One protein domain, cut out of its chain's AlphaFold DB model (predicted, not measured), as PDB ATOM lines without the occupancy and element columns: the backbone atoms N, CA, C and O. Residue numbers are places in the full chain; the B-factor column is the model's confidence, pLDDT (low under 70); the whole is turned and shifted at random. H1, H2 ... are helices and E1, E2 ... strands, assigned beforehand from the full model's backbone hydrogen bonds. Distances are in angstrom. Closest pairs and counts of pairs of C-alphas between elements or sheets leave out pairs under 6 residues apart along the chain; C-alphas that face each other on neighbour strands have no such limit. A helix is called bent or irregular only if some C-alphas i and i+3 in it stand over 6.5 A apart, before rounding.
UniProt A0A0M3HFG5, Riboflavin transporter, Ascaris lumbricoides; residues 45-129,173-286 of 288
ATOM      1  N   PHE A  45       9.557 -15.104 -21.147       64.12
ATOM      2  CA  PHE A  45       9.740 -16.204 -20.207       64.12
ATOM      3  C   PHE A  45      10.246 -17.466 -20.916       64.12
ATOM      4  O   PHE A  45      10.286 -17.537 -22.140       64.12
ATOM      5  N   HIS A  46      10.643 -18.474 -20.133       64.62
ATOM      6  CA  HIS A  46      11.131 -19.746 -20.670       64.62
ATOM      7  C   HIS A  46      10.111 -20.377 -21.651       64.62
ATOM      8  O   HIS A  46       8.915 -20.386 -21.341       64.62
ATOM      9  N   PRO A  47      10.555 -20.980 -22.769       57.25
ATOM     10  CA  PRO A  47       9.689 -21.557 -23.811       57.25
ATOM     11  C   PRO A  47       8.616 -22.530 -23.304       57.25
ATOM     12  O   PRO A  47       7.502 -22.587 -23.820       57.25
ATOM     13  N   SER A  48       8.899 -23.246 -22.212       61.56
ATOM     14  CA  SER A  48       7.939 -24.139 -21.546       61.56
ATOM     15  C   SER A  48       6.646 -23.439 -21.092       61.56
ATOM     16  O   SER A  48       5.597 -24.080 -21.014       61.56
ATOM     17  N   TYR A  49       6.684 -22.132 -20.816       68.62
ATOM     18  CA  TYR A  49       5.500 -21.352 -20.448       68.62
ATOM     19  C   TYR A  49       4.617 -21.004 -21.654       68.62
ATOM     20  O   TYR A  49       3.401 -20.887 -21.493       68.62
ATOM     21  N   LEU A  50       5.178 -20.917 -22.867       66.81
ATOM     22  CA  LEU A  50       4.397 -20.731 -24.096       66.81
ATOM     23  C   LEU A  50       3.533 -21.963 -24.384       66.81
ATOM     24  O   LEU A  50       2.351 -21.828 -24.697       66.81
ATOM     25  N   THR A  51       4.074 -23.169 -24.189       67.88
ATOM     26  CA  THR A  51       3.292 -24.410 -24.306       67.88
ATOM     27  C   THR A  51       2.132 -24.435 -23.306       67.88
ATOM     28  O   THR A  51       1.002 -24.741 -23.682       67.88
ATOM     29  N   ALA A  52       2.373 -24.044 -22.049       74.44
ATOM     30  CA  ALA A  52       1.322 -23.952 -21.033       74.44
ATOM     31  C   ALA A  52       0.240 -22.912 -21.390       74.44
ATOM     32  O   ALA A  52      -0.943 -23.156 -21.152       74.44
ATOM     33  N   TYR A  53       0.618 -21.789 -22.010       74.44
ATOM     34  CA  TYR A  53      -0.315 -20.777 -22.512       74.44
ATOM     35  C   TYR A  53      -1.229 -21.319 -23.623       74.44
ATOM     36  O   TYR A  53      -2.447 -21.154 -23.541       74.44
ATOM     37  N   PHE A  54      -0.682 -22.017 -24.626       71.75
ATOM     38  CA  PHE A  54      -1.487 -22.627 -25.695       71.75
ATOM     39  C   PHE A  54      -2.446 -23.699 -25.161       71.75
ATOM     40  O   PHE A  54      -3.626 -23.708 -25.520       71.75
ATOM     41  N   VAL A  55      -1.981 -24.536 -24.229       73.69
ATOM     42  CA  VAL A  55      -2.831 -25.517 -23.536       73.69
ATOM     43  C   VAL A  55      -3.936 -24.814 -22.742       73.69
ATOM     44  O   VAL A  55      -5.102 -25.198 -22.837       73.69
ATOM     45  N   GLY A  56      -3.603 -23.742 -22.018       77.56
ATOM     46  CA  GLY A  56      -4.559 -22.913 -21.284       77.56
ATOM     47  C   GLY A  56      -5.628 -22.285 -22.183       77.56
ATOM     48  O   GLY A  56      -6.809 -22.336 -21.847       77.56
ATOM     49  N   MET A  57      -5.251 -21.773 -23.360       74.25
ATOM     50  CA  MET A  57      -6.191 -21.267 -24.372       74.25
ATOM     51  C   MET A  57      -7.089 -22.357 -24.975       74.25
ATOM     52  O   MET A  57      -8.172 -22.055 -25.476       74.25
ATOM     53  N   GLY A  58      -6.639 -23.612 -25.011       70.44
ATOM     54  CA  GLY A  58      -7.491 -24.747 -25.366       70.44
ATOM     55  C   GLY A  58      -8.498 -25.053 -24.253       70.44
ATOM     56  O   GLY A  58      -9.696 -25.172 -24.501       70.44
ATOM     57  N   LEU A  59      -8.019 -25.128 -23.008       74.56
ATOM     58  CA  LEU A  59      -8.825 -25.489 -21.837       74.56
ATOM     59  C   LEU A  59      -9.813 -24.392 -21.412       74.56
ATOM     60  O   LEU A  59     -10.844 -24.697 -20.813       74.56
ATOM     61  N   SER A  60      -9.559 -23.125 -21.744       81.12
ATOM     62  CA  SER A  60     -10.446 -22.010 -21.391       81.12
ATOM     63  C   SER A  60     -11.836 -22.124 -22.022       81.12
ATOM     64  O   SER A  60     -12.798 -21.627 -21.443       81.12
ATOM     65  N   ALA A  61     -11.958 -22.788 -23.178       77.69
ATOM     66  CA  ALA A  61     -13.235 -23.060 -23.840       77.69
ATOM     67  C   ALA A  61     -13.960 -24.291 -23.258       77.69
ATOM     68  O   ALA A  61     -15.187 -24.409 -23.344       77.69
ATOM     69  N   LEU A  62     -13.213 -25.200 -22.621       82.06
ATOM     70  CA  LEU A  62     -13.745 -26.435 -22.049       82.06
ATOM     71  C   LEU A  62     -14.661 -26.161 -20.853       82.06
ATOM     72  O   LEU A  62     -15.769 -26.688 -20.803       82.06
ATOM     73  N   PHE A  63     -14.233 -25.309 -19.918       85.38
ATOM     74  CA  PHE A  63     -15.033 -24.950 -18.742       85.38
ATOM     75  C   PHE A  63     -16.429 -24.384 -19.097       85.38
ATOM     76  O   PHE A  63     -17.414 -24.966 -18.637       85.38
ATOM     77  N   PRO A  64     -16.568 -23.345 -19.959       83.38
ATOM     78  CA  PRO A  64     -17.870 -22.886 -20.458       83.38
ATOM     79  C   PRO A  64     -18.755 -24.018 -20.988       83.38
ATOM     80  O   PRO A  64     -19.958 -24.055 -20.738       83.38
ATOM     81  N   SER A  65     -18.146 -24.954 -21.716       82.56
ATOM     82  CA  SER A  65     -18.853 -26.044 -22.388       82.56
ATOM     83  C   SER A  65     -19.369 -27.083 -21.401       82.56
ATOM     84  O   SER A  65     -20.520 -27.501 -21.493       82.56
ATOM     85  N   LEU A  66     -18.558 -27.438 -20.402       85.56
ATOM     86  CA  LEU A  66     -18.964 -28.326 -19.311       85.56
ATOM     87  C   LEU A  66     -20.111 -27.722 -18.497       85.56
ATOM     88  O   LEU A  66     -21.089 -28.411 -18.210       85.56
ATOM     89  N   VAL A  67     -20.025 -26.428 -18.175       86.88
ATOM     90  CA  VAL A  67     -21.109 -25.705 -17.496       86.88
ATOM     91  C   VAL A  67     -22.366 -25.697 -18.373       86.88
ATOM     92  O   VAL A  67     -23.454 -25.965 -17.877       86.88
ATOM     93  N   SER A  68     -22.231 -25.480 -19.683       82.12
ATOM     94  CA  SER A  68     -23.357 -25.507 -20.621       82.12
ATOM     95  C   SER A  68     -24.016 -26.889 -20.742       82.12
ATOM     96  O   SER A  68     -25.240 -26.960 -20.783       82.12
ATOM     97  N   ILE A  69     -23.253 -27.989 -20.728       82.12
ATOM     98  CA  ILE A  69     -23.825 -29.345 -20.652       82.12
ATOM     99  C   ILE A  69     -24.552 -29.546 -19.321       82.12
ATOM    100  O   ILE A  69     -25.664 -30.071 -19.302       82.12
ATOM    101  N   ALA A  70     -23.949 -29.116 -18.209       83.38
ATOM    102  CA  ALA A  70     -24.556 -29.235 -16.888       83.38
ATOM    103  C   ALA A  70     -25.863 -28.430 -16.769       83.38
ATOM    104  O   ALA A  70     -26.748 -28.819 -16.008       83.38
ATOM    105  N   GLN A  71     -26.005 -27.337 -17.526       83.31
ATOM    106  CA  GLN A  71     -27.238 -26.555 -17.626       83.31
ATOM    107  C   GLN A  71     -28.402 -27.362 -18.222       83.31
ATOM    108  O   GLN A  71     -29.545 -27.193 -17.788       83.31
ATOM    109  N   GLY A  72     -28.101 -28.255 -19.169       71.75
ATOM    110  CA  GLY A  72     -29.076 -28.994 -19.967       71.75
ATOM    111  C   GLY A  72     -29.650 -28.176 -21.130       71.75
ATOM    112  O   GLY A  72     -29.459 -26.963 -21.220       71.75
ATOM    113  N   SER A  73     -30.363 -28.850 -22.035       68.00
ATOM    114  CA  SER A  73     -31.098 -28.221 -23.138       68.00
ATOM    115  C   SER A  73     -32.491 -27.774 -22.680       68.00
ATOM    116  O   SER A  73     -33.136 -28.450 -21.884       68.00
ATOM    117  N   SER A  74     -32.949 -26.613 -23.166       61.25
ATOM    118  CA  SER A  74     -34.249 -26.030 -22.776       61.25
ATOM    119  C   SER A  74     -35.428 -26.498 -23.627       61.25
ATOM    120  O   SER A  74     -36.535 -26.627 -23.116       61.25
ATOM    121  N   ASP A  75     -35.194 -26.759 -24.912       63.56
ATOM    122  CA  ASP A  75     -36.243 -27.091 -25.875       63.56
ATOM    123  C   ASP A  75     -35.773 -28.263 -26.746       63.56
ATOM    124  O   ASP A  75     -34.886 -28.094 -27.588       63.56
ATOM    125  N   GLU A  76     -36.373 -29.442 -26.575       63.56
ATOM    126  CA  GLU A  76     -36.249 -30.537 -27.542       63.56
ATOM    127  C   GLU A  76     -37.568 -30.699 -28.307       63.56
ATOM    128  O   GLU A  76     -38.656 -30.730 -27.733       63.56
ATOM    129  N   CYS A  77     -37.481 -30.771 -29.636       60.09
ATOM    130  CA  CYS A  77     -38.619 -31.153 -30.465       60.09
ATOM    131  C   CYS A  77     -38.666 -32.679 -30.511       60.09
ATOM    132  O   CYS A  77     -37.822 -33.302 -31.160       60.09
ATOM    133  N   VAL A  78     -39.636 -33.269 -29.818       63.34
ATOM    134  CA  VAL A  78     -39.853 -34.715 -29.800       63.34
ATOM    135  C   VAL A  78     -41.022 -35.037 -30.724       63.34
ATOM    136  O   VAL A  78     -42.042 -34.346 -30.750       63.34
ATOM    137  N   LEU A  79     -40.854 -36.084 -31.526       58.66
ATOM    138  CA  LEU A  79     -41.875 -36.562 -32.447       58.66
ATOM    139  C   LEU A  79     -42.828 -37.466 -31.655       58.66
ATOM    140  O   LEU A  79     -42.459 -38.574 -31.270       58.66
ATOM    141  N   VAL A  80     -44.030 -36.971 -31.365       61.75
ATOM    142  CA  VAL A  80     -45.067 -37.704 -30.628       61.75
ATOM    143  C   VAL A  80     -46.260 -37.878 -31.565       61.75
ATOM    144  O   VAL A  80     -46.850 -36.891 -32.002       61.75
ATOM    145  N   ASN A  81     -46.601 -39.127 -31.901       65.38
ATOM    146  CA  ASN A  81     -47.695 -39.477 -32.824       65.38
ATOM    147  C   ASN A  81     -47.682 -38.662 -34.140       65.38
ATOM    148  O   ASN A  81     -48.654 -37.981 -34.450       65.38
ATOM    149  N   ASP A  82     -46.566 -38.672 -34.878       61.03
ATOM    150  CA  ASP A  82     -46.376 -37.928 -36.143       61.03
ATOM    151  C   ASP A  82     -46.511 -36.392 -36.057       61.03
ATOM    152  O   ASP A  82     -46.415 -35.691 -37.065       61.03
ATOM    153  N   THR A  83     -46.644 -35.837 -34.849       57.75
ATOM    154  CA  THR A  83     -46.638 -34.392 -34.598       57.75
ATOM    155  C   THR A  83     -45.380 -33.982 -33.838       57.75
ATOM    156  O   THR A  83     -44.979 -34.611 -32.859       57.75
ATOM    157  N   MET A  84     -44.717 -32.924 -34.309       61.69
ATOM    158  CA  MET A  84     -43.533 -32.363 -33.652       61.69
ATOM    159  C   MET A  84     -43.986 -31.528 -32.455       61.69
ATOM    160  O   MET A  84     -44.412 -30.382 -32.618       61.69
ATOM    161  N   ILE A  85     -43.913 -32.103 -31.255       67.50
ATOM    162  CA  ILE A  85     -44.258 -31.411 -30.014       67.50
ATOM    163  C   ILE A  85     -42.971 -30.845 -29.413       67.50
ATOM    164  O   ILE A  85     -41.965 -31.539 -29.266       67.50
ATOM    165  N   ARG A  86     -42.993 -29.552 -29.078       62.47
ATOM    166  CA  ARG A  86     -41.895 -28.904 -28.356       62.47
ATOM    167  C   ARG A  86     -42.026 -29.254 -26.880       62.47
ATOM    168  O   ARG A  86     -42.863 -28.677 -26.186       62.47
ATOM    169  N   GLU A  87     -41.209 -30.187 -26.412       64.69
ATOM    170  CA  GLU A  87     -41.130 -30.500 -24.994       64.69
ATOM    171  C   GLU A  87     -40.145 -29.534 -24.336       64.69
ATOM    172  O   GLU A  87     -38.959 -29.465 -24.672       64.69
ATOM    173  N   LYS A  88     -40.676 -28.720 -23.424       59.38
ATOM    174  CA  LYS A  88     -39.896 -27.723 -22.702       59.38
ATOM    175  C   LYS A  88     -39.253 -28.390 -21.496       59.38
ATOM    176  O   LYS A  88     -39.870 -28.501 -20.436       59.38
ATOM    177  N   ILE A  89     -38.017 -28.840 -21.658       66.94
ATOM    178  CA  ILE A  89     -37.228 -29.389 -20.560       66.94
ATOM    179  C   ILE A  89     -36.711 -28.208 -19.731       66.94
ATOM    180  O   ILE A  89     -36.102 -27.269 -20.241       66.94
ATOM    181  N   ALA A  90     -36.986 -28.208 -18.428       61.88
ATOM    182  CA  ALA A  90     -36.518 -27.138 -17.556       61.88
ATOM    183  C   ALA A  90     -34.984 -27.186 -17.431       61.88
ATOM    184  O   ALA A  90     -34.424 -28.140 -16.890       61.88
ATOM    185  N   VAL A  91     -34.304 -26.138 -17.909       76.25
ATOM    186  CA  VAL A  91     -32.865 -25.948 -17.667       76.25
ATOM    187  C   VAL A  91     -32.587 -25.815 -16.175       76.25
ATOM    188  O   VAL A  91     -33.346 -25.176 -15.444       76.25
ATOM    189  N   ARG A  92     -31.467 -26.381 -15.716       79.88
ATOM    190  CA  ARG A  92     -31.114 -26.407 -14.287       79.88
ATOM    191  C   ARG A  92     -30.812 -25.022 -13.719       79.88
ATOM    192  O   ARG A  92     -31.014 -24.787 -12.533       79.88
ATOM    193  N   PHE A  93     -30.322 -24.112 -14.556       83.94
ATOM    194  CA  PHE A  93     -30.062 -22.722 -14.195       83.94
ATOM    195  C   PHE A  93     -30.210 -21.804 -15.415       83.94
ATOM    196  O   PHE A  93     -30.101 -22.238 -16.561       83.94
ATOM    197  N   GLY A  94     -30.497 -20.523 -15.177       83.50
ATOM    198  CA  GLY A  94     -30.758 -19.542 -16.235       83.50
ATOM    199  C   GLY A  94     -29.500 -18.905 -16.839       83.50
ATOM    200  O   GLY A  94     -28.390 -19.032 -16.326       83.50
ATOM    201  N   VAL A  95     -29.695 -18.127 -17.908       84.19
ATOM    202  CA  VAL A  95     -28.632 -17.378 -18.615       84.19
ATOM    203  C   VAL A  95     -27.883 -16.410 -17.688       84.19
ATOM    204  O   VAL A  95     -26.680 -16.198 -17.844       84.19
ATOM    205  N   ARG A  96     -28.576 -15.821 -16.707       87.25
ATOM    206  CA  ARG A  96     -27.966 -14.928 -15.710       87.25
ATOM    207  C   ARG A  96     -26.926 -15.661 -14.863       87.25
ATOM    208  O   ARG A  96     -25.800 -15.183 -14.777       87.25
ATOM    209  N   GLU A  97     -27.292 -16.816 -14.312       89.31
ATOM    210  CA  GLU A  97     -26.404 -17.624 -13.468       89.31
ATOM    211  C   GLU A  97     -25.207 -18.142 -14.260       89.31
ATOM    212  O   GLU A  97     -24.074 -18.017 -13.803       89.31
ATOM    213  N   TYR A  98     -25.436 -18.596 -15.499       88.69
ATOM    214  CA  TYR A  98     -24.356 -18.968 -16.412       88.69
ATOM    215  C   TYR A  98     -23.330 -17.833 -16.551       88.69
ATOM    216  O   TYR A  98     -22.147 -18.018 -16.278       88.69
ATOM    217  N   ASN A  99     -23.778 -16.622 -16.899       88.12
ATOM    218  CA  ASN A  99     -22.875 -15.481 -17.072       88.12
ATOM    219  C   ASN A  99     -22.149 -15.070 -15.774       88.12
ATOM    220  O   ASN A  99     -21.049 -14.527 -15.856       88.12
ATOM    221  N   LEU A 100     -22.735 -15.308 -14.594       90.81
ATOM    222  CA  LEU A 100     -22.086 -15.043 -13.305       90.81
ATOM    223  C   LEU A 100     -21.007 -16.080 -12.981       90.81
ATOM    224  O   LEU A 100     -19.915 -15.700 -12.562       90.81
ATOM    225  N   VAL A 101     -21.261 -17.365 -13.237       91.06
ATOM    226  CA  VAL A 101     -20.247 -18.423 -13.101       91.06
ATOM    227  C   VAL A 101     -19.041 -18.123 -13.997       91.06
ATOM    228  O   VAL A 101     -17.899 -18.189 -13.544       91.06
ATOM    229  N   MET A 102     -19.285 -17.696 -15.240       89.00
ATOM    230  CA  MET A 102     -18.215 -17.303 -16.164       89.00
ATOM    231  C   MET A 102     -17.448 -16.058 -15.697       89.00
ATOM    232  O   MET A 102     -16.238 -15.973 -15.902       89.00
ATOM    233  N   LEU A 103     -18.118 -15.106 -15.037       90.75
ATOM    234  CA  LEU A 103     -17.464 -13.940 -14.440       90.75
ATOM    235  C   LEU A 103     -16.525 -14.345 -13.296       90.75
ATOM    236  O   LEU A 103     -15.394 -13.870 -13.247       90.75
ATOM    237  N   VAL A 104     -16.966 -15.236 -12.402       92.19
ATOM    238  CA  VAL A 104     -16.129 -15.753 -11.306       92.19
ATOM    239  C   VAL A 104     -14.899 -16.472 -11.861       92.19
ATOM    240  O   VAL A 104     -13.789 -16.237 -11.388       92.19
ATOM    241  N   TRP A 105     -15.078 -17.284 -12.905       90.81
ATOM    242  CA  TRP A 105     -13.975 -17.955 -13.592       90.81
ATOM    243  C   TRP A 105     -12.964 -16.963 -14.185       90.81
ATOM    244  O   TRP A 105     -11.756 -17.129 -14.014       90.81
ATOM    245  N   LEU A 106     -13.447 -15.893 -14.824       88.75
ATOM    246  CA  LEU A 106     -12.587 -14.846 -15.375       88.75
ATOM    247  C   LEU A 106     -11.816 -14.100 -14.276       88.75
ATOM    248  O   LEU A 106     -10.617 -13.887 -14.420       88.75
ATOM    249  N   LEU A 107     -12.470 -13.756 -13.160       91.94
ATOM    250  CA  LEU A 107     -11.822 -13.098 -12.021       91.94
ATOM    251  C   LEU A 107     -10.746 -13.979 -11.384       91.94
ATOM    252  O   LEU A 107      -9.680 -13.475 -11.037       91.94
ATOM    253  N   LEU A 108     -10.990 -15.286 -11.272       91.56
ATOM    254  CA  LEU A 108      -9.996 -16.243 -10.789       91.56
ATOM    255  C   LEU A 108      -8.769 -16.288 -11.712       91.56
ATOM    256  O   LEU A 108      -7.635 -16.263 -11.231       91.56
ATOM    257  N   ALA A 109      -8.981 -16.295 -13.031       87.38
ATOM    258  CA  ALA A 109      -7.897 -16.237 -14.008       87.38
ATOM    259  C   ALA A 109      -7.113 -14.914 -13.918       87.38
ATOM    260  O   ALA A 109      -5.881 -14.924 -13.912       87.38
ATOM    261  N   THR A 110      -7.804 -13.777 -13.776       87.69
ATOM    262  CA  THR A 110      -7.165 -12.467 -13.581       87.69
ATOM    263  C   THR A 110      -6.375 -12.408 -12.275       87.69
ATOM    264  O   THR A 110      -5.260 -11.894 -12.263       87.69
ATOM    265  N   PHE A 111      -6.907 -12.967 -11.188       90.94
ATOM    266  CA  PHE A 111      -6.215 -13.039  -9.903       90.94
ATOM    267  C   PHE A 111      -4.949 -13.895  -9.991       90.94
ATOM    268  O   PHE A 111      -3.895 -13.478  -9.515       90.94
ATOM    269  N   SER A 112      -5.018 -15.044 -10.669       86.94
ATOM    270  CA  SER A 112      -3.850 -15.889 -10.949       86.94
ATOM    271  C   SER A 112      -2.778 -15.137 -11.749       86.94
ATOM    272  O   SER A 112      -1.596 -15.177 -11.409       86.94
ATOM    273  N   PHE A 113      -3.182 -14.367 -12.765       82.00
ATOM    274  CA  PHE A 113      -2.254 -13.548 -13.546       82.00
ATOM    275  C   PHE A 113      -1.642 -12.396 -12.730       82.00
ATOM    276  O   PHE A 113      -0.442 -12.142 -12.824       82.00
ATOM    277  N   ALA A 114      -2.434 -11.722 -11.893       86.12
ATOM    278  CA  ALA A 114      -1.947 -10.675 -10.996       86.12
ATOM    279  C   ALA A 114      -0.949 -11.232  -9.968       86.12
ATOM    280  O   ALA A 114       0.099 -10.630  -9.738       86.12
ATOM    281  N   LEU A 115      -1.227 -12.417  -9.414       85.88
ATOM    282  CA  LEU A 115      -0.294 -13.143  -8.556       85.88
ATOM    283  C   LEU A 115       1.001 -13.479  -9.290       85.88
ATOM    284  O   LEU A 115       2.070 -13.266  -8.730       85.88
ATOM    285  N   LEU A 116       0.932 -13.958 -10.535       78.12
ATOM    286  CA  LEU A 116       2.125 -14.227 -11.336       78.12
ATOM    287  C   LEU A 116       2.956 -12.951 -11.536       78.12
ATOM    288  O   LEU A 116       4.167 -12.983 -11.325       78.12
ATOM    289  N   HIS A 117       2.308 -11.829 -11.870       75.06
ATOM    290  CA  HIS A 117       2.963 -10.536 -12.075       75.06
ATOM    291  C   HIS A 117       3.619  -9.982 -10.799       75.06
ATOM    292  O   HIS A 117       4.721  -9.440 -10.858       75.06
ATOM    293  N   TRP A 118       2.968 -10.127  -9.643       77.56
ATOM    294  CA  TRP A 118       3.501  -9.663  -8.357       77.56
ATOM    295  C   TRP A 118       4.445 -10.663  -7.684       77.56
ATOM    296  O   TRP A 118       5.217 -10.284  -6.802       77.56
ATOM    297  N   SER A 119       4.417 -11.934  -8.085       75.00
ATOM    298  CA  SER A 119       5.337 -12.937  -7.563       75.00
ATOM    299  C   SER A 119       6.758 -12.675  -8.066       75.00
ATOM    300  O   SER A 119       7.001 -12.439  -9.250       75.00
ATOM    301  N   LYS A 120       7.741 -12.787  -7.165       60.34
ATOM    302  CA  LYS A 120       9.173 -12.709  -7.508       60.34
ATOM    303  C   LYS A 120       9.615 -13.759  -8.540       60.34
ATOM    304  O   LYS A 120      10.653 -13.560  -9.156       60.34
ATOM    305  N   ILE A 121       8.807 -14.796  -8.806       60.53
ATOM    306  CA  ILE A 121       9.014 -15.776  -9.887       60.53
ATOM    307  C   ILE A 121       9.158 -15.091 -11.255       60.53
ATOM    308  O   ILE A 121      10.012 -15.489 -12.046       60.53
ATOM    309  N   ALA A 122       8.390 -14.026 -11.522       54.28
ATOM    310  CA  ALA A 122       8.519 -13.276 -12.769       54.28
ATOM    311  C   ALA A 122       9.844 -12.493 -12.822       54.28
ATOM    312  O   ALA A 122      10.490 -12.427 -13.864       54.28
ATOM    313  N   SER A 123      10.292 -11.959 -11.680       52.22
ATOM    314  CA  SER A 123      11.580 -11.263 -11.569       52.22
ATOM    315  C   SER A 123      12.783 -12.208 -11.645       52.22
ATOM    316  O   SER A 123      13.828 -11.781 -12.133       52.22
ATOM    317  N   ASP A 124      12.667 -13.445 -11.165       51.72
ATOM    318  CA  ASP A 124      13.761 -14.422 -11.160       51.72
ATOM    319  C   ASP A 124      13.846 -15.192 -12.486       51.72
ATOM    320  O   ASP A 124      14.949 -15.489 -12.938       51.72
ATOM    321  N   GLY A 125      12.726 -15.409 -13.186       52.03
ATOM    322  CA  GLY A 125      12.720 -15.917 -14.564       52.03
ATOM    323  C   GLY A 125      13.394 -14.960 -15.555       52.03
ATOM    324  O   GLY A 125      14.164 -15.399 -16.404       52.03
ATOM    325  N   ILE A 126      13.195 -13.645 -15.385       50.81
ATOM    326  CA  ILE A 126      13.884 -12.605 -16.172       50.81
ATOM    327  C   ILE A 126      15.387 -12.549 -15.828       50.81
ATOM    328  O   ILE A 126      16.213 -12.314 -16.707       50.81
ATOM    329  N   LYS A 127      15.770 -12.810 -14.568       44.22
ATOM    330  CA  LYS A 127      17.180 -12.845 -14.127       44.22
ATOM    331  C   LYS A 127      17.906 -14.152 -14.471       44.22
ATOM    332  O   LYS A 127      19.112 -14.124 -14.691       44.22
ATOM    333  N   SER A 128      17.221 -15.291 -14.551       43.03
ATOM    334  CA  SER A 128      17.851 -16.583 -14.869       43.03
ATOM    335  C   SER A 128      18.292 -16.677 -16.335       43.03
ATOM    336  O   SER A 128      19.310 -17.307 -16.625       43.03
ATOM    337  N   THR A 129      17.605 -15.988 -17.253       42.91
ATOM    338  CA  THR A 129      18.033 -15.861 -18.660       42.91
ATOM    339  C   THR A 129      19.364 -15.113 -18.798       42.91
ATOM    340  O   THR A 129      20.091 -15.323 -19.763       42.91
ATOM    341  N   SER A 173       9.793 -17.388 -52.930       66.12
ATOM    342  CA  SER A 173       9.074 -16.612 -53.950       66.12
ATOM    343  C   SER A 173       7.956 -15.794 -53.301       66.12
ATOM    344  O   SER A 173       7.151 -16.372 -52.572       66.12
ATOM    345  N   LYS A 174       7.895 -14.475 -53.542       78.94
ATOM    346  CA  LYS A 174       6.859 -13.583 -52.973       78.94
ATOM    347  C   LYS A 174       5.452 -14.187 -53.102       78.94
ATOM    348  O   LYS A 174       4.624 -14.050 -52.208       78.94
ATOM    349  N   TRP A 175       5.232 -14.948 -54.177       79.50
ATOM    350  CA  TRP A 175       4.028 -15.734 -54.435       79.50
ATOM    351  C   TRP A 175       3.761 -16.863 -53.436       79.50
ATOM    352  O   TRP A 175       2.618 -17.058 -53.045       79.50
ATOM    353  N   ARG A 176       4.784 -17.603 -52.999       79.75
ATOM    354  CA  ARG A 176       4.653 -18.657 -51.978       79.75
ATOM    355  C   ARG A 176       4.300 -18.071 -50.612       79.75
ATOM    356  O   ARG A 176       3.456 -18.632 -49.928       79.75
ATOM    357  N   TYR A 177       4.896 -16.941 -50.239       77.88
ATOM    358  CA  TYR A 177       4.554 -16.252 -48.994       77.88
ATOM    359  C   TYR A 177       3.120 -15.702 -49.028       77.88
ATOM    360  O   TYR A 177       2.327 -15.995 -48.138       77.88
ATOM    361  N   ALA A 178       2.751 -15.005 -50.108       83.38
ATOM    362  CA  ALA A 178       1.382 -14.535 -50.317       83.38
ATOM    363  C   ALA A 178       0.362 -15.691 -50.315       83.38
ATOM    364  O   ALA A 178      -0.713 -15.565 -49.735       83.38
ATOM    365  N   TYR A 179       0.713 -16.835 -50.908       85.00
ATOM    366  CA  TYR A 179      -0.117 -18.037 -50.904       85.00
ATOM    367  C   TYR A 179      -0.322 -18.607 -49.493       85.00
ATOM    368  O   TYR A 179      -1.452 -18.909 -49.119       85.00
ATOM    369  N   LEU A 180       0.735 -18.716 -48.685       80.44
ATOM    370  CA  LEU A 180       0.626 -19.191 -47.300       80.44
ATOM    371  C   LEU A 180      -0.204 -18.240 -46.428       80.44
ATOM    372  O   LEU A 180      -1.026 -18.702 -45.639       80.44
ATOM    373  N   LEU A 181      -0.050 -16.925 -46.613       81.12
ATOM    374  CA  LEU A 181      -0.889 -15.929 -45.942       81.12
ATOM    375  C   LEU A 181      -2.358 -16.048 -46.349       81.12
ATOM    376  O   LEU A 181      -3.236 -15.945 -45.495       81.12
ATOM    377  N   LEU A 182      -2.636 -16.297 -47.631       86.00
ATOM    378  CA  LEU A 182      -3.995 -16.515 -48.117       86.00
ATOM    379  C   LEU A 182      -4.620 -17.768 -47.488       86.00
ATOM    380  O   LEU A 182      -5.754 -17.702 -47.022       86.00
ATOM    381  N   LEU A 183      -3.890 -18.889 -47.432       82.44
ATOM    382  CA  LEU A 183      -4.371 -20.105 -46.762       82.44
ATOM    383  C   LEU A 183      -4.665 -19.841 -45.281       82.44
ATOM    384  O   LEU A 183      -5.733 -20.205 -44.795       82.44
ATOM    385  N   MET A 184      -3.763 -19.145 -44.585       79.44
ATOM    386  CA  MET A 184      -3.954 -18.766 -43.184       79.44
ATOM    387  C   MET A 184      -5.180 -17.860 -43.002       79.44
ATOM    388  O   MET A 184      -5.944 -18.032 -42.054       79.44
ATOM    389  N   ALA A 185      -5.410 -16.914 -43.916       82.31
ATOM    390  CA  ALA A 185      -6.586 -16.048 -43.886       82.31
ATOM    391  C   ALA A 185      -7.890 -16.841 -44.071       82.31
ATOM    392  O   ALA A 185      -8.848 -16.605 -43.336       82.31
ATOM    393  N   ILE A 186      -7.915 -17.807 -44.998       85.12
ATOM    394  CA  ILE A 186      -9.076 -18.680 -45.236       85.12
ATOM    395  C   ILE A 186      -9.398 -19.498 -43.983       85.12
ATOM    396  O   ILE A 186     -10.532 -19.447 -43.508       85.12
ATOM    397  N   VAL A 187      -8.402 -20.173 -43.401       80.06
ATOM    398  CA  VAL A 187      -8.590 -20.992 -42.190       80.06
ATOM    399  C   VAL A 187      -9.098 -20.138 -41.023       80.06
ATOM    400  O   VAL A 187     -10.064 -20.502 -40.356       80.06
ATOM    401  N   ASN A 188      -8.518 -18.953 -40.805       79.38
ATOM    402  CA  ASN A 188      -8.978 -18.057 -39.741       79.38
ATOM    403  C   ASN A 188     -10.405 -17.540 -39.964       79.38
ATOM    404  O   ASN A 188     -11.164 -17.421 -38.999       79.38
ATOM    405  N   ALA A 189     -10.782 -17.240 -41.211       80.81
ATOM    406  CA  ALA A 189     -12.136 -16.810 -41.552       80.81
ATOM    407  C   ALA A 189     -13.167 -17.924 -41.308       80.81
ATOM    408  O   ALA A 189     -14.264 -17.655 -40.809       80.81
ATOM    409  N   GLN A 190     -12.806 -19.173 -41.609       81.25
ATOM    410  CA  GLN A 190     -13.644 -20.346 -41.360       81.25
ATOM    411  C   GLN A 190     -13.840 -20.574 -39.856       81.25
ATOM    412  O   GLN A 190     -14.980 -20.583 -39.384       81.25
ATOM    413  N   MET A 191     -12.739 -20.651 -39.104       73.88
ATOM    414  CA  MET A 191     -12.727 -21.038 -37.690       73.88
ATOM    415  C   MET A 191     -13.374 -19.996 -36.767       73.88
ATOM    416  O   MET A 191     -14.088 -20.352 -35.832       73.88
ATOM    417  N   ASN A 192     -13.136 -18.705 -37.020       74.69
ATOM    418  CA  ASN A 192     -13.580 -17.628 -36.127       74.69
ATOM    419  C   ASN A 192     -14.812 -16.867 -36.638       74.69
ATOM    420  O   ASN A 192     -15.427 -16.129 -35.871       74.69
ATOM    421  N   GLY A 193     -15.164 -17.009 -37.919       78.00
ATOM    422  CA  GLY A 193     -16.257 -16.262 -38.543       78.00
ATOM    423  C   GLY A 193     -17.405 -17.158 -38.992       78.00
ATOM    424  O   GLY A 193     -18.501 -17.119 -38.429       78.00
ATOM    425  N   ILE A 194     -17.158 -17.959 -40.027       80.81
ATOM    426  CA  ILE A 194     -18.208 -18.705 -40.735       80.81
ATOM    427  C   ILE A 194     -18.810 -19.789 -39.840       80.81
ATOM    428  O   ILE A 194     -20.027 -19.832 -39.671       80.81
ATOM    429  N   ILE A 195     -17.981 -20.641 -39.233       78.88
ATOM    430  CA  ILE A 195     -18.479 -21.782 -38.460       78.88
ATOM    431  C   ILE A 195     -19.271 -21.311 -37.233       78.88
ATOM    432  O   ILE A 195     -20.447 -21.663 -37.153       78.88
ATOM    433  N   PRO A 196     -18.742 -20.451 -36.334       75.31
ATOM    434  CA  PRO A 196     -19.474 -20.053 -35.131       75.31
ATOM    435  C   PRO A 196     -20.803 -19.341 -35.423       75.31
ATOM    436  O   PRO A 196     -21.751 -19.472 -34.650       75.31
ATOM    437  N   SER A 197     -20.891 -18.600 -36.535       79.94
ATOM    438  CA  SER A 197     -22.104 -17.862 -36.915       79.94
ATOM    439  C   SER A 197     -23.214 -18.755 -37.477       79.94
ATOM    440  O   SER A 197     -24.396 -18.445 -37.320       79.94
ATOM    441  N   ILE A 198     -22.848 -19.874 -38.104       80.12
ATOM    442  CA  ILE A 198     -23.775 -20.778 -38.793       80.12
ATOM    443  C   ILE A 198     -24.036 -22.060 -37.977       80.12
ATOM    444  O   ILE A 198     -25.039 -22.744 -38.193       80.12
ATOM    445  N   GLN A 199     -23.197 -22.363 -36.982       75.19
ATOM    446  CA  GLN A 199     -23.254 -23.594 -36.186       75.19
ATOM    447  C   GLN A 199     -24.621 -23.835 -35.532       75.19
ATOM    448  O   GLN A 199     -25.090 -24.972 -35.498       75.19
ATOM    449  N   SER A 200     -25.290 -22.782 -35.048       73.81
ATOM    450  CA  SER A 200     -26.639 -22.900 -34.483       73.81
ATOM    451  C   SER A 200     -27.650 -23.392 -35.522       73.81
ATOM    452  O   SER A 200     -28.474 -24.245 -35.220       73.81
ATOM    453  N   TYR A 201     -27.560 -22.923 -36.766       72.31
ATOM    454  CA  TYR A 201     -28.472 -23.325 -37.840       72.31
ATOM    455  C   TYR A 201     -28.199 -24.740 -38.354       72.31
ATOM    456  O   TYR A 201     -29.146 -25.437 -38.714       72.31
ATOM    457  N   ALA A 202     -26.934 -25.174 -38.353       72.25
ATOM    458  CA  ALA A 202     -26.541 -26.518 -38.774       72.25
ATOM    459  C   ALA A 202     -26.887 -27.603 -37.738       72.25
ATOM    460  O   ALA A 202     -27.228 -28.722 -38.113       72.25
ATOM    461  N   ALA A 203     -26.778 -27.300 -36.440       68.25
ATOM    462  CA  ALA A 203     -26.814 -28.319 -35.387       68.25
ATOM    463  C   ALA A 203     -28.139 -28.395 -34.614       68.25
ATOM    464  O   ALA A 203     -28.548 -29.492 -34.229       68.25
ATOM    465  N   ILE A 204     -28.830 -27.266 -34.408       66.00
ATOM    466  CA  ILE A 204     -30.113 -27.233 -33.683       66.00
ATOM    467  C   ILE A 204     -31.182 -28.142 -34.318       66.00
ATOM    468  O   ILE A 204     -31.894 -28.788 -33.549       66.00
ATOM    469  N   PRO A 205     -31.286 -28.276 -35.660       60.88
ATOM    470  CA  PRO A 205     -32.244 -29.199 -36.268       60.88
ATOM    471  C   PRO A 205     -32.049 -30.663 -35.854       60.88
ATOM    472  O   PRO A 205     -33.014 -31.407 -35.809       60.88
ATOM    473  N   TYR A 206     -30.831 -31.106 -35.523       61.62
ATOM    474  CA  TYR A 206     -30.581 -32.509 -35.167       61.62
ATOM    475  C   TYR A 206     -30.881 -32.828 -33.691       61.62
ATOM    476  O   TYR A 206     -31.308 -33.942 -33.382       61.62
ATOM    477  N   SER A 207     -30.610 -31.882 -32.788       67.44
ATOM    478  CA  SER A 207     -31.026 -31.821 -31.373       67.44
ATOM    479  C   SER A 207     -30.143 -30.791 -30.655       67.44
ATOM    480  O   SER A 207     -28.948 -30.669 -30.942       67.44
ATOM    481  N   GLN A 208     -30.700 -30.096 -29.660       70.25
ATOM    482  CA  GLN A 208     -29.922 -29.234 -28.763       70.25
ATOM    483  C   GLN A 208     -28.820 -30.018 -28.027       70.25
ATOM    484  O   GLN A 208     -27.701 -29.528 -27.885       70.25
ATOM    485  N   ALA A 209     -29.082 -31.263 -27.618       67.06
ATOM    486  CA  ALA A 209     -28.075 -32.117 -26.993       67.06
ATOM    487  C   ALA A 209     -26.912 -32.435 -27.951       67.06
ATOM    488  O   ALA A 209     -25.750 -32.422 -27.544       67.06
ATOM    489  N   THR A 210     -27.201 -32.659 -29.238       68.12
ATOM    490  CA  THR A 210     -26.175 -32.875 -30.275       68.12
ATOM    491  C   THR A 210     -25.303 -31.631 -30.472       68.12
ATOM    492  O   THR A 210     -24.086 -31.757 -30.610       68.12
ATOM    493  N   TYR A 211     -25.890 -30.434 -30.404       71.69
ATOM    494  CA  TYR A 211     -25.148 -29.173 -30.443       71.69
ATOM    495  C   TYR A 211     -24.204 -29.008 -29.239       71.69
ATOM    496  O   TYR A 211     -23.009 -28.775 -29.431       71.69
ATOM    497  N   HIS A 212     -24.700 -29.186 -28.009       73.94
ATOM    498  CA  HIS A 212     -23.884 -29.043 -26.794       73.94
ATOM    499  C   HIS A 212     -22.765 -30.092 -26.700       73.94
ATOM    500  O   HIS A 212     -21.641 -29.773 -26.294       73.94
ATOM    501  N   LEU A 213     -23.045 -31.333 -27.108       72.25
ATOM    502  CA  LEU A 213     -22.058 -32.411 -27.125       72.25
ATOM    503  C   LEU A 213     -20.984 -32.174 -28.192       72.25
ATOM    504  O   LEU A 213     -19.799 -32.284 -27.885       72.25
ATOM    505  N   GLY A 214     -21.377 -31.788 -29.409       72.81
ATOM    506  CA  GLY A 214     -20.436 -31.447 -30.476       72.81
ATOM    507  C   GLY A 214     -19.528 -30.281 -30.093       72.81
ATOM    508  O   GLY A 214     -18.313 -30.370 -30.260       72.81
ATOM    509  N   LEU A 215     -20.090 -29.225 -29.498       73.44
ATOM    510  CA  LEU A 215     -19.318 -28.079 -29.017       73.44
ATOM    511  C   LEU A 215     -18.306 -28.488 -27.936       73.44
ATOM    512  O   LEU A 215     -17.143 -28.095 -27.992       73.44
ATOM    513  N   THR A 216     -18.722 -29.317 -26.980       75.56
ATOM    514  CA  THR A 216     -17.835 -29.757 -25.894       75.56
ATOM    515  C   THR A 216     -16.725 -30.666 -26.402       75.56
ATOM    516  O   THR A 216     -15.568 -30.458 -26.047       75.56
ATOM    517  N   LEU A 217     -17.044 -31.635 -27.263       76.62
ATOM    518  CA  LEU A 217     -16.054 -32.553 -27.826       76.62
ATOM    519  C   LEU A 217     -15.015 -31.802 -28.666       76.62
ATOM    520  O   LEU A 217     -13.820 -32.076 -28.573       76.62
ATOM    521  N   SER A 218     -15.461 -30.785 -29.400       76.50
ATOM    522  CA  SER A 218     -14.574 -29.881 -30.126       76.50
ATOM    523  C   SER A 218     -13.664 -29.082 -29.184       76.50
ATOM    524  O   SER A 218     -12.462 -28.975 -29.415       76.50
ATOM    525  N   ASN A 219     -14.197 -28.585 -28.067       77.06
ATOM    526  CA  ASN A 219     -13.407 -27.854 -27.073       77.06
ATOM    527  C   ASN A 219     -12.440 -28.752 -26.277       77.06
ATOM    528  O   ASN A 219     -11.422 -28.258 -25.802       77.06
ATOM    529  N   VAL A 220     -12.692 -30.062 -26.179       77.12
ATOM    530  CA  VAL A 220     -11.713 -31.061 -25.696       77.12
ATOM    531  C   VAL A 220     -10.634 -31.338 -26.747       77.12
ATOM    532  O   VAL A 220      -9.464 -31.519 -26.409       77.12
ATOM    533  N   ALA A 221     -11.009 -31.354 -28.026       73.69
ATOM    534  CA  ALA A 221     -10.085 -31.573 -29.131       73.69
ATOM    535  C   ALA A 221      -9.077 -30.425 -29.312       73.69
ATOM    536  O   ALA A 221      -7.949 -30.679 -29.727       73.69
ATOM    537  N   ALA A 222      -9.433 -29.186 -28.961       71.25
ATOM    538  CA  ALA A 222      -8.553 -28.022 -29.107       71.25
ATOM    539  C   ALA A 222      -7.233 -28.110 -28.293       71.25
ATOM    540  O   ALA A 222      -6.169 -27.875 -28.867       71.25
ATOM    541  N   PRO A 223      -7.225 -28.480 -26.994       69.19
ATOM    542  CA  PRO A 223      -5.988 -28.783 -26.270       69.19
ATOM    543  C   PRO A 223      -5.187 -29.939 -26.879       69.19
ATOM    544  O   PRO A 223      -3.966 -29.854 -26.954       69.19
ATOM    545  N   LEU A 224      -5.855 -31.010 -27.330       70.44
ATOM    546  CA  LEU A 224      -5.192 -32.166 -27.952       70.44
ATOM    547  C   LEU A 224      -4.488 -31.772 -29.257       70.44
ATOM    548  O   LEU A 224      -3.365 -32.205 -29.510       70.44
ATOM    549  N   ALA A 225      -5.119 -30.895 -30.037       67.38
ATOM    550  CA  ALA A 225      -4.547 -30.310 -31.239       67.38
ATOM    551  C   ALA A 225      -3.254 -29.540 -30.953       67.38
ATOM    552  O   ALA A 225      -2.306 -29.658 -31.718       67.38
ATOM    553  N   CYS A 226      -3.171 -28.832 -29.821       61.59
ATOM    554  CA  CYS A 226      -1.967 -28.083 -29.440       61.59
ATOM    555  C   CYS A 226      -0.749 -28.994 -29.180       61.59
ATOM    556  O   CYS A 226       0.387 -28.538 -29.271       61.59
ATOM    557  N   PHE A 227      -0.957 -30.282 -28.881       66.12
ATOM    558  CA  PHE A 227       0.124 -31.268 -28.744       66.12
ATOM    559  C   PHE A 227       0.477 -31.962 -30.070       66.12
ATOM    560  O   PHE A 227       1.523 -32.602 -30.169       66.12
ATOM    561  N   LEU A 228      -0.354 -31.830 -31.109       66.44
ATOM    562  CA  LEU A 228      -0.139 -32.464 -32.411       66.44
ATOM    563  C   LEU A 228       1.176 -32.018 -33.091       66.44
ATOM    564  O   LEU A 228       1.886 -32.894 -33.590       66.44
ATOM    565  N   PRO A 229       1.576 -30.726 -33.059       63.78
ATOM    566  CA  PRO A 229       2.852 -30.279 -33.620       63.78
ATOM    567  C   PRO A 229       4.091 -30.878 -32.939       63.78
ATOM    568  O   PRO A 229       5.168 -30.872 -33.537       63.78
ATOM    569  N   LEU A 230       3.962 -31.400 -31.711       64.06
ATOM    570  CA  LEU A 230       5.046 -32.105 -31.015       64.06
ATOM    571  C   LEU A 230       5.232 -33.534 -31.540       64.06
ATOM    572  O   LEU A 230       6.319 -34.092 -31.422       64.06
ATOM    573  N   LEU A 231       4.184 -34.124 -32.123       62.94
ATOM    574  CA  LEU A 231       4.197 -35.485 -32.658       62.94
ATOM    575  C   LEU A 231       4.446 -35.506 -34.170       62.94
ATOM    576  O   LEU A 231       5.137 -36.391 -34.671       62.94
ATOM    577  N   VAL A 232       3.879 -34.545 -34.910       64.69
ATOM    578  CA  VAL A 232       3.941 -34.498 -36.375       64.69
ATOM    579  C   VAL A 232       4.031 -33.048 -36.852       64.69
ATOM    580  O   VAL A 232       3.090 -32.275 -36.707       64.69
ATOM    581  N   GLN A 233       5.145 -32.690 -37.498       61.81
ATOM    582  CA  GLN A 233       5.309 -31.405 -38.188       61.81
ATOM    583  C   GLN A 233       5.251 -31.622 -39.706       61.81
ATOM    584  O   GLN A 233       6.269 -31.976 -40.311       61.81
ATOM    585  N   PRO A 234       4.094 -31.439 -40.365       61.72
ATOM    586  CA  PRO A 234       4.028 -31.519 -41.816       61.72
ATOM    587  C   PRO A 234       4.740 -30.303 -42.429       61.72
ATOM    588  O   PRO A 234       4.167 -29.229 -42.560       61.72
ATOM    589  N   LYS A 235       6.005 -30.468 -42.835       64.19
ATOM    590  CA  LYS A 235       6.832 -29.391 -43.427       64.19
ATOM    591  C   LYS A 235       6.541 -29.123 -44.915       64.19
ATOM    592  O   LYS A 235       7.194 -28.292 -45.539       64.19
ATOM    593  N   GLY A 236       5.593 -29.847 -45.512       75.25
ATOM    594  CA  GLY A 236       5.291 -29.774 -46.941       75.25
ATOM    595  C   GLY A 236       4.160 -28.801 -47.266       75.25
ATOM    596  O   GLY A 236       3.048 -28.967 -46.773       75.25
ATOM    597  N   ILE A 237       4.400 -27.871 -48.195       75.62
ATOM    598  CA  ILE A 237       3.366 -26.962 -48.726       75.62
ATOM    599  C   ILE A 237       2.164 -27.755 -49.265       75.62
ATOM    600  O   ILE A 237       1.027 -27.408 -48.979       75.62
ATOM    601  N   LEU A 238       2.404 -28.869 -49.968       78.69
ATOM    602  CA  LEU A 238       1.338 -29.746 -50.470       78.69
ATOM    603  C   LEU A 238       0.477 -30.343 -49.349       78.69
ATOM    604  O   LEU A 238      -0.736 -30.457 -49.509       78.69
ATOM    605  N   ALA A 239       1.084 -30.696 -48.213       79.00
ATOM    606  CA  ALA A 239       0.350 -31.208 -47.061       79.00
ATOM    607  C   ALA A 239      -0.533 -30.108 -46.452       79.00
ATOM    608  O   ALA A 239      -1.716 -30.336 -46.217       79.00
ATOM    609  N   MET A 240       0.008 -28.894 -46.288       75.19
ATOM    610  CA  MET A 240      -0.744 -27.733 -45.792       75.19
ATOM    611  C   MET A 240      -1.913 -27.370 -46.720       75.19
ATOM    612  O   MET A 240      -3.037 -27.171 -46.254       75.19
ATOM    613  N   SER A 241      -1.686 -27.358 -48.036       81.44
ATOM    614  CA  SER A 241      -2.731 -27.126 -49.038       81.44
ATOM    615  C   SER A 241      -3.807 -28.211 -49.001       81.44
ATOM    616  O   SER A 241      -4.990 -27.887 -48.986       81.44
ATOM    617  N   CYS A 242      -3.424 -29.491 -48.925       84.19
ATOM    618  CA  CYS A 242      -4.364 -30.610 -48.828       84.19
ATOM    619  C   CYS A 242      -5.252 -30.499 -47.579       84.19
ATOM    620  O   CYS A 242      -6.473 -30.627 -47.668       84.19
ATOM    621  N   PHE A 243      -4.663 -30.176 -46.425       81.19
ATOM    622  CA  PHE A 243      -5.420 -29.972 -45.193       81.19
ATOM    623  C   PHE A 243      -6.367 -28.773 -45.267       81.19
ATOM    624  O   PHE A 243      -7.491 -28.873 -44.778       81.19
ATOM    625  N   THR A 244      -5.954 -27.684 -45.921       81.75
ATOM    626  CA  THR A 244      -6.801 -26.492 -46.097       81.75
ATOM    627  C   THR A 244      -7.980 -26.766 -47.035       81.75
ATOM    628  O   THR A 244      -9.107 -26.360 -46.754       81.75
ATOM    629  N   VAL A 245      -7.757 -27.504 -48.129       85.75
ATOM    630  CA  VAL A 245      -8.829 -27.918 -49.051       85.75
ATOM    631  C   VAL A 245      -9.810 -28.851 -48.351       85.75
ATOM    632  O   VAL A 245     -11.017 -28.648 -48.441       85.75
ATOM    633  N   LEU A 246      -9.306 -29.836 -47.605       85.19
ATOM    634  CA  LEU A 246     -10.148 -30.763 -46.854       85.19
ATOM    635  C   LEU A 246     -10.996 -30.043 -45.790       85.19
ATOM    636  O   LEU A 246     -12.178 -30.346 -45.671       85.19
ATOM    637  N   SER A 247     -10.435 -29.064 -45.070       81.62
ATOM    638  CA  SER A 247     -11.213 -28.213 -44.150       81.62
ATOM    639  C   SER A 247     -12.255 -27.378 -44.899       81.62
ATOM    640  O   SER A 247     -13.430 -27.372 -44.552       81.62
ATOM    641  N   SER A 248     -11.892 -26.779 -46.030       85.31
ATOM    642  CA  SER A 248     -12.850 -25.996 -46.819       85.31
ATOM    643  C   SER A 248     -14.029 -26.828 -47.330       85.31
ATOM    644  O   SER A 248     -15.159 -26.339 -47.353       85.31
ATOM    645  N   LEU A 249     -13.797 -28.096 -47.683       85.69
ATOM    646  CA  LEU A 249     -14.858 -29.038 -48.044       85.69
ATOM    647  C   LEU A 249     -15.773 -29.356 -46.855       85.69
ATOM    648  O   LEU A 249     -16.992 -29.345 -47.010       85.69
ATOM    649  N   LEU A 250     -15.214 -29.594 -45.667       80.62
ATOM    650  CA  LEU A 250     -16.002 -29.837 -44.453       80.62
ATOM    651  C   LEU A 250     -16.815 -28.604 -44.047       80.62
ATOM    652  O   LEU A 250     -18.007 -28.722 -43.761       80.62
ATOM    653  N   THR A 251     -16.218 -27.415 -44.115       82.19
ATOM    654  CA  THR A 251     -16.925 -26.150 -43.897       82.19
ATOM    655  C   THR A 251     -18.078 -25.988 -44.891       82.19
ATOM    656  O   THR A 251     -19.182 -25.621 -44.493       82.19
ATOM    657  N   ALA A 252     -17.874 -26.312 -46.173       84.12
ATOM    658  CA  ALA A 252     -18.938 -26.258 -47.177       84.12
ATOM    659  C   ALA A 252     -20.096 -27.223 -46.859       84.12
ATOM    660  O   ALA A 252     -21.255 -26.850 -47.029       84.12
ATOM    661  N   VAL A 253     -19.806 -28.421 -46.332       81.69
ATOM    662  CA  VAL A 253     -20.837 -29.355 -45.845       81.69
ATOM    663  C   VAL A 253     -21.629 -28.742 -44.686       81.69
ATOM    664  O   VAL A 253     -22.855 -28.792 -44.708       81.69
ATOM    665  N   ILE A 254     -20.973 -28.108 -43.708       77.19
ATOM    666  CA  ILE A 254     -21.657 -27.446 -42.579       77.19
ATOM    667  C   ILE A 254     -22.556 -26.303 -43.072       77.19
ATOM    668  O   ILE A 254     -23.702 -26.182 -42.637       77.19
ATOM    669  N   VAL A 255     -22.066 -25.489 -44.011       83.44
ATOM    670  CA  VAL A 255     -22.847 -24.404 -44.626       83.44
ATOM    671  C   VAL A 255     -24.056 -24.962 -45.379       83.44
ATOM    672  O   VAL A 255     -25.154 -24.423 -45.254       83.44
ATOM    673  N   MET A 256     -23.888 -26.065 -46.108       81.19
ATOM    674  CA  MET A 256     -24.986 -26.740 -46.800       81.19
ATOM    675  C   MET A 256     -26.031 -27.281 -45.813       81.19
ATOM    676  O   MET A 256     -27.224 -27.066 -46.014       81.19
ATOM    677  N   LEU A 257     -25.601 -27.918 -44.719       72.94
ATOM    678  CA  LEU A 257     -26.499 -28.401 -43.663       72.94
ATOM    679  C   LEU A 257     -27.305 -27.261 -43.033       72.94
ATOM    680  O   LEU A 257     -28.504 -27.411 -42.803       72.94
ATOM    681  N   ALA A 258     -26.677 -26.109 -42.804       76.81
ATOM    682  CA  ALA A 258     -27.371 -24.931 -42.305       76.81
ATOM    683  C   ALA A 258     -28.347 -24.327 -43.320       76.81
ATOM    684  O   ALA A 258     -29.435 -23.907 -42.931       76.81
ATOM    685  N   ALA A 259     -27.996 -24.307 -44.608       78.06
ATOM    686  CA  ALA A 259     -28.880 -23.822 -45.668       78.06
ATOM    687  C   ALA A 259     -30.137 -24.697 -45.835       78.06
ATOM    688  O   ALA A 259     -31.176 -24.203 -46.259       78.06
ATOM    689  N   MET A 260     -30.056 -25.982 -45.474       73.69
ATOM    690  CA  MET A 260     -31.182 -26.924 -45.495       73.69
ATOM    691  C   MET A 260     -32.018 -26.916 -44.198       73.69
ATOM    692  O   MET A 260     -32.973 -27.687 -44.073       73.69
ATOM    693  N   SER A 261     -31.690 -26.061 -43.225       68.38
ATOM    694  CA  SER A 261     -32.488 -25.873 -42.007       68.38
ATOM    695  C   SER A 261     -33.858 -25.278 -42.373       68.38
ATOM    696  O   SER A 261     -33.893 -24.263 -43.071       68.38
ATOM    697  N   PRO A 262     -34.996 -25.888 -41.965       59.69
ATOM    698  CA  PRO A 262     -35.185 -26.714 -40.763       59.69
ATOM    699  C   PRO A 262     -35.245 -28.240 -40.974       59.69
ATOM    700  O   PRO A 262     -35.366 -28.966 -39.992       59.69
ATOM    701  N   ALA A 263     -35.169 -28.745 -42.209       61.78
ATOM    702  CA  ALA A 263     -35.296 -30.175 -42.529       61.78
ATOM    703  C   ALA A 263     -34.056 -30.693 -43.289       61.78
ATOM    704  O   ALA A 263     -34.137 -30.998 -44.483       61.78
ATOM    705  N   PRO A 264     -32.888 -30.781 -42.626       63.75
ATOM    706  CA  PRO A 264     -31.667 -31.235 -43.271       63.75
ATOM    707  C   PRO A 264     -31.723 -32.729 -43.624       63.75
ATOM    708  O   PRO A 264     -32.471 -33.520 -43.040       63.75
ATOM    709  N   PHE A 265     -30.890 -33.132 -44.586       58.50
ATOM    710  CA  PHE A 265     -30.755 -34.532 -44.993       58.50
ATOM    711  C   PHE A 265     -30.377 -35.402 -43.770       58.50
ATOM    712  O   PHE A 265     -29.537 -35.011 -42.959       58.50
ATOM    713  N   LEU A 266     -31.012 -36.573 -43.614       58.34
ATOM    714  CA  LEU A 266     -30.853 -37.489 -42.462       58.34
ATOM    715  C   LEU A 266     -31.324 -36.967 -41.084       58.34
ATOM    716  O   LEU A 266     -30.865 -37.482 -40.067       58.34
ATOM    717  N   HIS A 267     -32.264 -36.017 -41.004       57.19
ATOM    718  CA  HIS A 267     -32.814 -35.524 -39.724       57.19
ATOM    719  C   HIS A 267     -33.282 -36.641 -38.758       57.19
ATOM    720  O   HIS A 267     -33.098 -36.544 -37.548       57.19
ATOM    721  N   THR A 268     -33.845 -37.734 -39.281       56.38
ATOM    722  CA  THR A 268     -34.341 -38.874 -38.487       56.38
ATOM    723  C   THR A 268     -33.287 -39.946 -38.192       56.38
ATOM    724  O   THR A 268     -33.549 -40.865 -37.419       56.38
ATOM    725  N   SER A 269     -32.093 -39.859 -38.784       64.69
ATOM    726  CA  SER A 269     -31.080 -40.910 -38.704       64.69
ATOM    727  C   SER A 269     -29.919 -40.539 -37.782       64.69
ATOM    728  O   SER A 269     -29.407 -39.418 -37.805       64.69
ATOM    729  N   ILE A 270     -29.437 -41.517 -37.011       64.12
ATOM    730  CA  ILE A 270     -28.283 -41.381 -36.105       64.12
ATOM    731  C   ILE A 270     -27.026 -40.931 -36.874       64.12
ATOM    732  O   ILE A 270     -26.211 -40.176 -36.342       64.12
ATOM    733  N   TYR A 271     -26.902 -41.308 -38.152       67.31
ATOM    734  CA  TYR A 271     -25.780 -40.913 -39.007       67.31
ATOM    735  C   TYR A 271     -25.699 -39.395 -39.237       67.31
ATOM    736  O   TYR A 271     -24.592 -38.864 -39.294       67.31
ATOM    737  N   GLY A 272     -26.831 -38.679 -39.294       63.66
ATOM    738  CA  GLY A 272     -26.846 -37.215 -39.417       63.66
ATOM    739  C   GLY A 272     -26.294 -36.520 -38.168       63.66
ATOM    740  O   GLY A 272     -25.478 -35.605 -38.265       63.66
ATOM    741  N   LYS A 273     -26.645 -37.041 -36.983       63.38
ATOM    742  CA  LYS A 273     -26.116 -36.571 -35.691       63.38
ATOM    743  C   LYS A 273     -24.608 -36.805 -35.579       63.38
ATOM    744  O   LYS A 273     -23.876 -35.905 -35.173       63.38
ATOM    745  N   ILE A 274     -24.138 -37.992 -35.971       68.19
ATOM    746  CA  ILE A 274     -22.708 -38.339 -35.955       68.19
ATOM    747  C   ILE A 274     -21.923 -37.457 -36.927       68.19
ATOM    748  O   ILE A 274     -20.852 -36.985 -36.563       68.19
ATOM    749  N   LEU A 275     -22.451 -37.200 -38.127       69.06
ATOM    750  CA  LEU A 275     -21.801 -36.357 -39.132       69.06
ATOM    751  C   LEU A 275     -21.686 -34.901 -38.663       69.06
ATOM    752  O   LEU A 275     -20.619 -34.306 -38.784       69.06
ATOM    753  N   ALA A 276     -22.740 -34.343 -38.062       65.56
ATOM    754  CA  ALA A 276     -22.704 -32.987 -37.517       65.56
ATOM    755  C   ALA A 276     -21.703 -32.851 -36.352       65.56
ATOM    756  O   ALA A 276     -20.989 -31.850 -36.253       65.56
ATOM    757  N   VAL A 277     -21.616 -33.856 -35.474       66.62
ATOM    758  CA  VAL A 277     -20.663 -33.860 -34.350       66.62
ATOM    759  C   VAL A 277     -19.228 -34.065 -34.835       66.62
ATOM    760  O   VAL A 277     -18.328 -33.352 -34.389       66.62
ATOM    761  N   SER A 278     -18.996 -35.001 -35.755       67.50
ATOM    762  CA  SER A 278     -17.656 -35.308 -36.262       67.50
ATOM    763  C   SER A 278     -17.093 -34.178 -37.120       67.50
ATOM    764  O   SER A 278     -15.926 -33.834 -36.950       67.50
ATOM    765  N   ALA A 279     -17.917 -33.539 -37.959       66.75
ATOM    766  CA  ALA A 279     -17.513 -32.386 -38.759       66.75
ATOM    767  C   ALA A 279     -17.083 -31.203 -37.874       66.75
ATOM    768  O   ALA A 279     -16.007 -30.648 -38.084       66.75
ATOM    769  N   ASN A 280     -17.862 -30.880 -36.833       67.44
ATOM    770  CA  ASN A 280     -17.511 -29.816 -35.884       67.44
ATOM    771  C   ASN A 280     -16.234 -30.137 -35.085       67.44
ATOM    772  O   ASN A 280     -15.369 -29.278 -34.918       67.44
ATOM    773  N   THR A 281     -16.087 -31.386 -34.634       64.38
ATOM    774  CA  THR A 281     -14.930 -31.807 -33.824       64.38
ATOM    775  C   THR A 281     -13.638 -31.811 -34.638       64.38
ATOM    776  O   THR A 281     -12.587 -31.404 -34.145       64.38
ATOM    777  N   PHE A 282     -13.703 -32.264 -35.891       64.19
ATOM    778  CA  PHE A 282     -12.535 -32.383 -36.757       64.19
ATOM    779  C   PHE A 282     -12.014 -31.026 -37.250       64.19
ATOM    780  O   PHE A 282     -10.805 -30.857 -37.376       64.19
ATOM    781  N   GLU A 283     -12.901 -30.058 -37.485       61.28
ATOM    782  CA  GLU A 283     -12.540 -28.675 -37.828       61.28
ATOM    783  C   GLU A 283     -11.729 -28.009 -36.703       61.28
ATOM    784  O   GLU A 283     -10.621 -27.520 -36.929       61.28
ATOM    785  N   ILE A 284     -12.214 -28.086 -35.460       58.81
ATOM    786  CA  ILE A 284     -11.572 -27.431 -34.308       58.81
ATOM    787  C   ILE A 284     -10.256 -28.114 -33.906       58.81
ATOM    788  O   ILE A 284      -9.336 -27.450 -33.424       58.81
ATOM    789  N   MET A 285     -10.124 -29.423 -34.143       53.56
ATOM    790  CA  MET A 285      -8.888 -30.159 -33.870       53.56
ATOM    791  C   MET A 285      -7.733 -29.761 -34.802       53.56
ATOM    792  O   MET A 285      -6.594 -30.138 -34.538       53.56
ATOM    793  N   ARG A 286      -7.975 -29.061 -35.919       52.09
ATOM    794  CA  ARG A 286      -6.966 -29.024 -36.984       52.09
ATOM    795  C   ARG A 286      -6.051 -27.811 -37.046       52.09
ATOM    796  O   ARG A 286      -5.045 -27.926 -37.733       52.09
TER     797      ARG A 286
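Overview. This is residues 45 to 129 and 173 to 286 of the 288 residues of the protein "Riboflavin transporter" of Ascaris lumbricoides (UniProt A0A0M3HFG5). Helices H4, H5, H6 and H7 make a loose up-and-down bundle, each running against the one before it; H1 packs along H5 on its outside, with H2 beyond H1. The hairpin E1-E2 lies at one end of the long axis and H3 at the other. The printed part has 199 residues with seven named helices and two named strands, in the order H1 E1 E2 H2 H3 H4 H5 H6 H7, mostly helix; the two-stranded sheet is antiparallel. It is loose, with a radius of gyration of the C-alphas of 20.9 A, and only just flat, spanning 72 by 48 by 25 A.

Along the chain. Strand E1 is residues 75 to 80, with C-alpha 75 at (-36.243, -27.091, -25.875), and E2 is residues 83 to 88. Helix H1, residues 47 to 71, is 37.8 A long, from C-alpha 47 at (9.689, -21.557, -23.811). H2 is residues 95 to 118, 34.6 A long, and H3 is residues 120 to 128. H4, residues 174 to 203, is 40.7 A long, H5, residues 208 to 231, 34.9 A, and H6, residues 237 to 259, 32.5 A. H4 and H5 are irregular, H5 only just: C-alphas 197 and 200 are 7.2 A apart, and 226 and 229 are 6.7 A apart. H7 is residues 270 to 284, ending at C-alpha 284 (-11.572, -27.431, -34.308).

Arrangement. E1 and E2 form a hairpin, with N 78 and O 85 3.0 A apart, within hydrogen-bond range. H1 touches H5, opposite ways at a shallow tilt of 12 degrees; their closest C-alphas, Gly 58 and Pro 223, are 4.4 A apart. H1 and H2 only just touch, with 3 pairs of C-alphas within 8 A, the closest Pro 64 and Met 102 at 7.1 A. H3 is close to H2 but not clearly touching it, C-alphas Leu 116 and Ala 122 at 6.6 A. H5 touches H7 at a steep tilt of 40 degrees, closest at C-alphas Ser 218 and Thr 281, 4.2 A. H4 touches H6, closest at C-alphas Ala 202 and Ala 258, 4.0 A. H6 and H7 form a helical hairpin, closest at C-alphas Leu 250 and Ala 279, 6.4 A. Each O i to N i+4 pair is within hydrogen-bond range in H2, H3, H6 and H7, against 17 of 21 in H1, 22 of 26 in H4 and 14 of 20 in H5.

Size, cuts and confidence. The C-alphas farthest apart, Asn 81 and Lys 127, are 72.6 A apart. Residues 130 to 172 are not printed; C-alphas 129 and 173 are 36.4 A apart across this cut. Of the links printed whole, none is long. Mean pLDDT of the printed part is 72.9, with 81 residues under 70, among them 73 to 90 and 261 to 286.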